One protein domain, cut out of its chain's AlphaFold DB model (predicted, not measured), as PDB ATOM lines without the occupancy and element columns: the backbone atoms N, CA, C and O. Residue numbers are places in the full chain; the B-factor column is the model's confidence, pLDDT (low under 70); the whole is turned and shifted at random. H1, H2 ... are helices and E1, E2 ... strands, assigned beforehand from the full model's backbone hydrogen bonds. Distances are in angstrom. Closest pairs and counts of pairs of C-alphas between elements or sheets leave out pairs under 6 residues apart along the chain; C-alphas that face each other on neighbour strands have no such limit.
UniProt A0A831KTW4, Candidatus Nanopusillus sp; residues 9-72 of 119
ATOM      1  N   ARG A   9     -45.758 -35.105 -45.973       87.25
ATOM      2  CA  ARG A   9     -45.323 -36.491 -45.768       87.25
ATOM      3  C   ARG A   9     -43.858 -36.549 -45.315       87.25
ATOM      4  O   ARG A   9     -42.990 -36.004 -45.997       87.25
ATOM      5  N   TYR A  10     -43.605 -37.246 -44.207       91.25
ATOM      6  CA  TYR A  10     -42.268 -37.402 -43.635       91.25
ATOM      7  C   TYR A  10     -41.292 -38.032 -44.649       91.25
ATOM      8  O   TYR A  10     -41.524 -39.168 -45.089       91.25
ATOM      9  N   PRO A  11     -40.214 -37.325 -45.039       90.44
ATOM     10  CA  PRO A  11     -39.185 -37.895 -45.890       90.44
ATOM     11  C   PRO A  11     -38.289 -38.832 -45.062       90.44
ATOM     12  O   PRO A  11     -37.857 -38.466 -43.967       90.44
ATOM     13  N   PRO A  12     -37.979 -40.039 -45.562       88.69
ATOM     14  CA  PRO A  12     -37.080 -40.947 -44.861       88.69
ATOM     15  C   PRO A  12     -35.680 -40.332 -44.764       88.69
ATOM     16  O   PRO A  12     -35.207 -39.713 -45.716       88.69
ATOM     17  N   GLY A  13     -35.000 -40.527 -43.635       89.06
ATOM     18  CA  GLY A  13     -33.630 -40.036 -43.471       89.06
ATOM     19  C   GLY A  13     -33.510 -38.664 -42.812       89.06
ATOM     20  O   GLY A  13     -32.391 -38.238 -42.539       89.06
ATOM     21  N   LEU A  14     -34.626 -37.983 -42.523       92.81
ATOM     22  CA  LEU A  14     -34.618 -36.618 -41.989       92.81
ATOM     23  C   LEU A  14     -33.887 -36.492 -40.645       92.81
ATOM     24  O   LEU A  14     -33.172 -35.518 -40.430       92.81
ATOM     25  N   LEU A  15     -34.042 -37.479 -39.762       93.38
ATOM     26  CA  LEU A  15     -33.373 -37.506 -38.457       93.38
ATOM     27  C   LEU A  15     -32.103 -38.368 -38.449       93.38
ATOM     28  O   LEU A  15     -31.300 -38.262 -37.530       93.38
ATOM     29  N   THR A  16     -31.919 -39.242 -39.443       93.12
ATOM     30  CA  THR A  16     -30.893 -40.301 -39.415       93.12
ATOM     31  C   THR A  16     -29.715 -40.061 -40.354       93.12
ATOM     32  O   THR A  16     -28.647 -40.611 -40.099       93.12
ATOM     33  N   ASN A  17     -29.873 -39.282 -41.431       93.06
ATOM     34  CA  ASN A  17     -28.845 -39.124 -42.459       93.06
ATOM     35  C   ASN A  17     -28.321 -37.676 -42.552       93.06
ATOM     36  O   ASN A  17     -28.934 -36.863 -43.246       93.06
ATOM     37  N   PRO A  18     -27.152 -37.368 -41.955       91.62
ATOM     38  CA  PRO A  18     -26.531 -36.041 -42.010       91.62
ATOM     39  C   PRO A  18     -26.106 -35.575 -43.407       91.62
ATOM     40  O   PRO A  18     -25.838 -34.393 -43.590       91.62
ATOM     41  N   ALA A  19     -26.009 -36.479 -44.386       93.44
ATOM     42  CA  ALA A  19     -25.624 -36.125 -45.752       93.44
ATOM     43  C   ALA A  19     -26.778 -35.520 -46.571       93.44
ATOM     44  O   ALA A  19     -26.553 -35.060 -47.687       93.44
ATOM     45  N   LEU A  20     -28.013 -35.554 -46.058       92.19
ATOM     46  CA  LEU A  20     -29.158 -34.920 -46.708       92.19
ATOM     47  C   LEU A  20     -29.234 -33.439 -46.332       92.19
ATOM     48  O   LEU A  20     -29.187 -33.100 -45.155       92.19
ATOM     49  N   ASP A  21     -29.509 -32.568 -47.303       89.94
ATOM     50  CA  ASP A  21     -29.733 -31.132 -47.043       89.94
ATOM     51  C   ASP A  21     -30.945 -30.874 -46.130       89.94
ATOM     52  O   ASP A  21     -31.036 -29.866 -45.429       89.94
ATOM     53  N   ILE A  22     -31.898 -31.809 -46.135       90.19
ATOM     54  CA  ILE A  22     -33.102 -31.779 -45.299       90.19
ATOM     55  C   ILE A  22     -32.875 -32.339 -43.892       90.19
ATOM     56  O   ILE A  22     -33.832 -32.394 -43.120       90.19
ATOM     57  N   PHE A  23     -31.657 -32.777 -43.562       92.12
ATOM     58  CA  PHE A  23     -31.336 -33.309 -42.246       92.12
ATOM     59  C   PHE A  23     -31.647 -32.286 -41.152       92.12
ATOM     60  O   PHE A  23     -31.329 -31.097 -41.264       92.12
ATOM     61  N   LYS A  24     -32.282 -32.755 -40.079       90.56
ATOM     62  CA  LYS A  24     -32.586 -31.945 -38.902       90.56
ATOM     63  C   LYS A  24     -32.093 -32.658 -37.660       90.56
ATOM     64  O   LYS A  24     -32.654 -33.670 -37.254       90.56
ATOM     65  N   ASP A  25     -31.088 -32.068 -37.030       90.62
ATOM     66  CA  ASP A  25     -30.691 -32.470 -35.691       90.62
ATOM     67  C   ASP A  25     -31.603 -31.779 -34.669       90.62
ATOM     68  O   ASP A  25     -31.640 -30.551 -34.573       90.62
ATOM     69  N   VAL A  26     -32.407 -32.572 -33.966       92.38
ATOM     70  CA  VAL A  26     -33.362 -32.107 -32.948       92.38
ATOM     71  C   VAL A  26     -33.228 -32.959 -31.698       92.38
ATOM     72  O   VAL A  26     -32.927 -34.141 -31.804       92.38
ATOM     73  N   ASP A  27     -33.481 -32.393 -30.523       93.56
ATOM     74  CA  ASP A  27     -33.439 -33.149 -29.260       93.56
ATOM     75  C   ASP A  27     -34.781 -33.815 -28.927       93.56
ATOM     76  O   ASP A  27     -34.827 -34.873 -28.299       93.56
ATOM     77  N   VAL A  28     -35.880 -33.188 -29.361       94.31
ATOM     78  CA  VAL A  28     -37.255 -33.598 -29.061       94.31
ATOM     79  C   VAL A  28     -38.082 -33.599 -30.341       94.31
ATOM     80  O   VAL A  28     -38.037 -32.642 -31.117       94.31
ATOM     81  N   VAL A  29     -38.880 -34.649 -30.528       95.06
ATOM     82  CA  VAL A  29     -39.822 -34.798 -31.641       95.06
ATOM     83  C   VAL A  29     -41.239 -34.887 -31.084       95.06
ATOM     84  O   VAL A  29     -41.499 -35.656 -30.162       95.06
ATOM     85  N   ILE A  30     -42.154 -34.096 -31.648       94.88
ATOM     86  CA  ILE A  30     -43.590 -34.174 -31.354       94.88
ATOM     87  C   ILE A  30     -44.281 -34.834 -32.546       94.88
ATOM     88  O   ILE A  30     -44.162 -34.343 -33.668       94.88
ATOM     89  N   ILE A  31     -44.999 -35.926 -32.299       94.31
ATOM     90  CA  ILE A  31     -45.685 -36.733 -33.312       94.31
ATOM     91  C   ILE A  31     -47.201 -36.617 -33.139       94.31
ATOM     92  O   ILE A  31     -47.725 -36.766 -32.034       94.31
ATOM     93  N   THR A  32     -47.904 -36.367 -34.242       92.81
ATOM     94  CA  THR A  32     -49.360 -36.181 -34.248       92.81
ATOM     95  C   THR A  32     -50.104 -37.505 -34.153       92.81
ATOM     96  O   THR A  32     -50.980 -37.656 -33.308       92.81
ATOM     97  N   ASP A  33     -49.757 -38.469 -35.006       91.44
ATOM     98  CA  ASP A  33     -50.346 -39.806 -34.988       91.44
ATOM     99  C   ASP A  33     -49.229 -40.859 -35.106       91.44
ATOM    100  O   ASP A  33     -48.610 -40.989 -36.165       91.44
ATOM    101  N   PRO A  34     -48.972 -41.654 -34.050       92.06
ATOM    102  CA  PRO A  34     -47.963 -42.714 -34.068       92.06
ATOM    103  C   PRO A  34     -48.130 -43.753 -35.185       92.06
ATOM    104  O   PRO A  34     -47.156 -44.402 -35.573       92.06
ATOM    105  N   VAL A  35     -49.356 -43.966 -35.671       90.69
ATOM    106  CA  VAL A  35     -49.657 -44.962 -36.705       90.69
ATOM    107  C   VAL A  35     -49.325 -44.413 -38.087       90.69
ATOM    108  O   VAL A  35     -48.670 -45.107 -38.868       90.69
ATOM    109  N   LEU A  36     -49.738 -43.178 -38.384       90.00
ATOM    110  CA  LEU A  36     -49.474 -42.542 -39.679       90.00
ATOM    111  C   LEU A  36     -48.004 -42.117 -39.811       90.00
ATOM    112  O   LEU A  36     -47.381 -42.358 -40.846       90.00
ATOM    113  N   ASP A  37     -47.420 -41.592 -38.737       91.81
ATOM    114  CA  ASP A  37     -46.051 -41.067 -38.705       91.81
ATOM    115  C   ASP A  37     -45.035 -42.086 -38.168       91.81
ATOM    116  O   ASP A  37     -43.969 -41.736 -37.654       91.81
ATOM    117  N   ARG A  38     -45.322 -43.385 -38.329       92.50
ATOM    118  CA  ARG A  38     -44.481 -44.479 -37.820       92.50
ATOM    119  C   ARG A  38     -43.017 -44.382 -38.262       92.50
ATOM    120  O   ARG A  38     -42.123 -44.799 -37.532       92.50
ATOM    121  N   ASN A  39     -42.754 -43.844 -39.451       93.44
ATOM    122  CA  ASN A  39     -41.385 -43.665 -39.941       93.44
ATOM    123  C   ASN A  39     -40.625 -42.601 -39.139       93.44
ATOM    124  O   ASN A  39     -39.475 -42.835 -38.780       93.44
ATOM    125  N   ALA A  40     -41.279 -41.481 -38.812       93.56
ATOM    126  CA  ALA A  40     -40.697 -40.440 -37.972       93.56
ATOM    127  C   ALA A  40     -40.453 -40.961 -36.550       93.56
ATOM    128  O   ALA A  40     -39.381 -40.745 -35.994       93.56
ATOM    129  N   LEU A  41     -41.410 -41.726 -36.008       94.38
ATOM    130  CA  LEU A  41     -41.301 -42.390 -34.707       94.38
ATOM    131  C   LEU A  41     -40.085 -43.323 -34.635       94.38
ATOM    132  O   LEU A  41     -39.293 -43.261 -33.698       94.38
ATOM    133  N   LEU A  42     -39.914 -44.184 -35.640       94.12
ATOM    134  CA  LEU A  42     -38.796 -45.123 -35.672       94.12
ATOM    135  C   LEU A  42     -37.454 -44.429 -35.884       94.12
ATOM    136  O   LEU A  42     -36.462 -44.854 -35.296       94.12
ATOM    137  N   ASP A  43     -37.403 -43.388 -36.711       94.38
ATOM    138  CA  ASP A  43     -36.181 -42.617 -36.922       94.38
ATOM    139  C   ASP A  43     -35.775 -41.859 -35.650       94.38
ATOM    140  O   ASP A  43     -34.603 -41.908 -35.273       94.38
ATOM    141  N   ALA A  44     -36.732 -41.242 -34.947       94.56
ATOM    142  CA  ALA A  44     -36.509 -40.596 -33.653       94.56
ATOM    143  C   ALA A  44     -35.986 -41.595 -32.610       94.56
ATOM    144  O   ALA A  44     -34.958 -41.355 -31.979       94.56
ATOM    145  N   TYR A  45     -36.617 -42.769 -32.514       94.25
ATOM    146  CA  TYR A  45     -36.172 -43.839 -31.624       94.25
ATOM    147  C   TYR A  45     -34.755 -44.336 -31.955       94.25
ATOM    148  O   TYR A  45     -33.910 -44.460 -31.070       94.25
ATOM    149  N   ARG A  46     -34.454 -44.583 -33.237       93.62
ATOM    150  CA  ARG A  46     -33.129 -45.056 -33.689       93.62
ATOM    151  C   ARG A  46     -32.009 -44.062 -33.416       93.62
ATOM    152  O   ARG A  46     -30.865 -44.471 -33.253       93.62
ATOM    153  N   THR A  47     -32.334 -42.776 -33.405       93.81
ATOM    154  CA  THR A  47     -31.378 -41.685 -33.184       93.81
ATOM    155  C   THR A  47     -31.337 -41.234 -31.725       93.81
ATOM    156  O   THR A  47     -30.571 -40.333 -31.391       93.81
ATOM    157  N   GLY A  48     -32.116 -41.880 -30.848       93.69
ATOM    158  CA  GLY A  48     -32.149 -41.600 -29.416       93.69
ATOM    159  C   GLY A  48     -32.763 -40.244 -29.069       93.69
ATOM    160  O   GLY A  48     -32.380 -39.652 -28.064       93.69
ATOM    161  N   LYS A  49     -33.669 -39.723 -29.906       94.75
ATOM    162  CA  LYS A  49     -34.364 -38.454 -29.645       94.75
ATOM    163  C   LYS A  49     -35.576 -38.685 -28.754       94.75
ATOM    164  O   LYS A  49     -36.256 -39.701 -28.882       94.75
ATOM    165  N   VAL A  50     -35.874 -37.714 -27.892       96.12
ATOM    166  CA  VAL A  50     -37.033 -37.797 -26.997       96.12
ATOM    167  C   VAL A  50     -38.308 -37.654 -27.819       96.12
ATOM    168  O   VAL A  50     -38.489 -36.661 -28.527       96.12
ATOM    169  N   THR A  51     -39.202 -38.629 -27.707       95.81
ATOM    170  CA  THR A  51     -40.428 -38.686 -28.499       95.81
ATOM    171  C   THR A  51     -41.654 -38.396 -27.641       95.81
ATOM    172  O   THR A  51     -41.977 -39.124 -26.700       95.81
ATOM    173  N   ILE A  52     -42.383 -37.349 -28.021       96.19
ATOM    174  CA  ILE A  52     -43.683 -36.980 -27.461       96.19
ATOM    175  C   ILE A  52     -44.740 -37.244 -28.530       96.19
ATOM    176  O   ILE A  52     -44.571 -36.804 -29.663       96.19
ATOM    177  N   ALA A  53     -45.835 -37.928 -28.205       95.88
ATOM    178  CA  ALA A  53     -46.877 -38.211 -29.191       95.88
ATOM    179  C   ALA A  53     -48.297 -38.012 -28.654       95.88
ATOM    180  O   ALA A  53     -48.569 -38.300 -27.484       95.88
ATOM    181  N   PHE A  54     -49.211 -37.565 -29.522       95.38
ATOM    182  CA  PHE A  54     -50.646 -37.608 -29.238       95.38
ATOM    183  C   PHE A  54     -51.185 -39.007 -29.516       95.38
ATOM    184  O   PHE A  54     -51.027 -39.544 -30.613       95.38
ATOM    185  N   VAL A  55     -51.812 -39.602 -28.508       94.06
ATOM    186  CA  VAL A  55     -52.292 -40.982 -28.570       94.06
ATOM    187  C   VAL A  55     -53.797 -41.034 -28.346       94.06
ATOM    188  O   VAL A  55     -54.318 -40.476 -27.382       94.06
ATOM    189  N   ASP A  56     -54.488 -41.732 -29.235       92.19
ATOM    190  CA  ASP A  56     -55.860 -42.185 -29.050       92.19
ATOM    191  C   ASP A  56     -55.853 -43.634 -28.517       92.19
ATOM    192  O   ASP A  56     -54.829 -44.318 -28.458       92.19
ATOM    193  N   THR A  57     -57.020 -44.117 -28.119       89.62
ATOM    194  CA  THR A  57     -57.287 -45.449 -27.559       89.62
ATOM    195  C   THR A  57     -56.843 -46.619 -28.439       89.62
ATOM    196  O   THR A  57     -56.619 -47.717 -27.933       89.62
ATOM    197  N   ASN A  58     -56.712 -46.408 -29.749       88.44
ATOM    198  CA  ASN A  58     -56.298 -47.422 -30.718       88.44
ATOM    199  C   ASN A  58     -54.798 -47.380 -31.059       88.44
ATOM    200  O   ASN A  58     -54.330 -48.228 -31.823       88.44
ATOM    201  N   ASN A  59     -54.040 -46.405 -30.551       88.62
ATOM    202  CA  ASN A  59     -52.621 -46.284 -30.858       88.62
ATOM    203  C   ASN A  59     -51.766 -47.183 -29.948       88.62
ATOM    204  O   ASN A  59     -52.089 -47.435 -28.788       88.62
ATOM    205  N   SER A  60     -50.634 -47.660 -30.474       88.31
ATOM    206  CA  SER A  60     -49.621 -48.348 -29.667       88.31
ATOM    207  C   SER A  60     -48.710 -47.328 -28.988       88.31
ATOM    208  O   SER A  60     -48.276 -46.374 -29.627       88.31
ATOM    209  N   LEU A  61     -48.358 -47.577 -27.725       92.62
ATOM    210  CA  LEU A  61     -47.403 -46.767 -26.955       92.62
ATOM    211  C   LEU A  61     -45.933 -47.154 -27.203       92.62
ATOM    212  O   LEU A  61     -45.038 -46.731 -26.477       92.62
ATOM    213  N   SER A  62     -45.667 -48.000 -28.198       92.69
ATOM    214  CA  SER A  62     -44.309 -48.463 -28.487       92.69
ATOM    215  C   SER A  62     -43.441 -47.313 -28.998       92.69
ATOM    216  O   SER A  62     -43.863 -46.591 -29.897       92.69
ATOM    217  N   TYR A  63     -42.208 -47.208 -28.491       93.94
ATOM    218  CA  TYR A  63     -41.207 -46.207 -28.902       93.94
ATOM    219  C   TYR A  63     -41.567 -44.745 -28.575       93.94
ATOM    220  O   TYR A  63     -40.973 -43.832 -29.139       93.94
ATOM    221  N   ILE A  64     -42.533 -44.522 -27.678       95.31
ATOM    222  CA  ILE A  64     -42.959 -43.192 -27.229       95.31
ATOM    223  C   ILE A  64     -42.513 -43.004 -25.778       95.31
ATOM    224  O   ILE A  64     -42.837 -43.833 -24.929       95.31
ATOM    225  N   ASP A  65     -41.818 -41.903 -25.487       95.81
ATOM    226  CA  ASP A  65     -41.381 -41.578 -24.125       95.81
ATOM    227  C   ASP A  65     -42.495 -40.882 -23.336       95.81
ATOM    228  O   ASP A  65     -42.746 -41.199 -22.172       95.81
ATOM    229  N   ILE A  66     -43.185 -39.930 -23.974       95.56
ATOM    230  CA  ILE A  66     -44.280 -39.169 -23.368       95.56
ATOM    231  C   ILE A  66     -45.517 -39.272 -24.255       95.56
ATOM    232  O   ILE A  66     -45.567 -38.738 -25.363       95.56
ATOM    233  N   ALA A  67     -46.544 -39.932 -23.733       95.00
ATOM    234  CA  ALA A  67     -47.828 -40.075 -24.398       95.00
ATOM    235  C   ALA A  67     -48.831 -39.050 -23.851       95.00
ATOM    236  O   ALA A  67     -49.094 -39.008 -22.648       95.00
ATOM    237  N   ILE A  68     -49.408 -38.235 -24.735       95.19
ATOM    238  CA  ILE A  68     -50.483 -37.297 -24.404       95.19
ATOM    239  C   ILE A  68     -51.797 -37.893 -24.920       95.19
ATOM    240  O   ILE A  68     -52.005 -37.927 -26.136       95.19
ATOM    241  N   PRO A  69     -52.684 -38.378 -24.032       94.12
ATOM    242  CA  PRO A  69     -53.956 -38.950 -24.447       94.12
ATOM    243  C   PRO A  69     -54.872 -37.852 -24.990       94.12
ATOM    244  O   PRO A  69     -55.269 -36.948 -24.253       94.12
ATOM    245  N   ALA A  70     -55.199 -37.916 -26.279       93.69
ATOM    246  CA  ALA A  70     -56.061 -36.941 -26.932       93.69
ATOM    247  C   ALA A  70     -56.669 -37.483 -28.234       93.69
ATOM    248  O   ALA A  70     -56.177 -38.441 -28.820       93.69
ATOM    249  N   ASN A  71     -57.725 -36.830 -28.728       92.62
ATOM    250  CA  ASN A  71     -58.263 -37.129 -30.053       92.62
ATOM    251  C   ASN A  71     -57.319 -36.563 -31.126       92.62
ATOM    252  O   ASN A  71     -57.302 -35.351 -31.364       92.62
ATOM    253  N   ASN A  72     -56.558 -37.443 -31.771       89.56
ATOM    254  CA  ASN A  72     -55.582 -37.114 -32.810       89.56
ATOM    255  C   ASN A  72     -56.136 -37.189 -34.245       89.56
ATOM    256  O   ASN A  72     -55.387 -37.012 -35.199       89.56
TER     257      ASN A  72
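AT A GLANCE: This is residues 9 to 72 of the 119 residues of a protein of Candidatus Nanopusillus sp (UniProt A0A831KTW4). Little of this domain is regular structure: a small three-stranded sheet has one helix over one face, and a long loop, residues 9 to 27, makes one end. The 64 printed residues have one named helix and three named strands, ordered E1, H1, E2, E3; the parallel sheet runs E1 E2 E3. The class is mixed, with 23 residues in named elements, under half; the whole is compact, radius of gyration of the C-alphas 11.6 A, spanning 38 by 21 by 14 A.

HOW THE PARTS SIT: Past residue 27, find E1, residues 28 to 31, then H1, residues 38 to 46, with every O i to N i+4 pair within hydrogen-bond range. H1 is on the sheet, height 9.6 A, over E1 and E2, residues 50 to 55; the closest C-alphas of H1 and E2 are Ala 44 and Thr 51, 6.8 A. E1, H1, E2 form a strand-helix-strand unit, parallel neighbours joined through a helix, its crossover right-handed; N 31 and O 52 are 2.8 A apart. E3, residues 66 to 69, is parallel to E2, N 55 to O 68 2.9 A, and apart from E1.

IN THESE COORDINATES: Find C-alpha 28 at (-37.255, -33.598, -29.061), where E1 begins its 9.9 A; H1 runs 12.1 A, E2 15.7 A, and E3 9.7 A to C-alpha 69 at (-53.956, -38.950, -24.447).

THE WHOLE: The C-alphas of Ala 19 and Thr 57, the farthest apart, are 37.7 A apart. The printed part has no cut, no link between named elements is long, and no printed residue is under 70 in pLDDT.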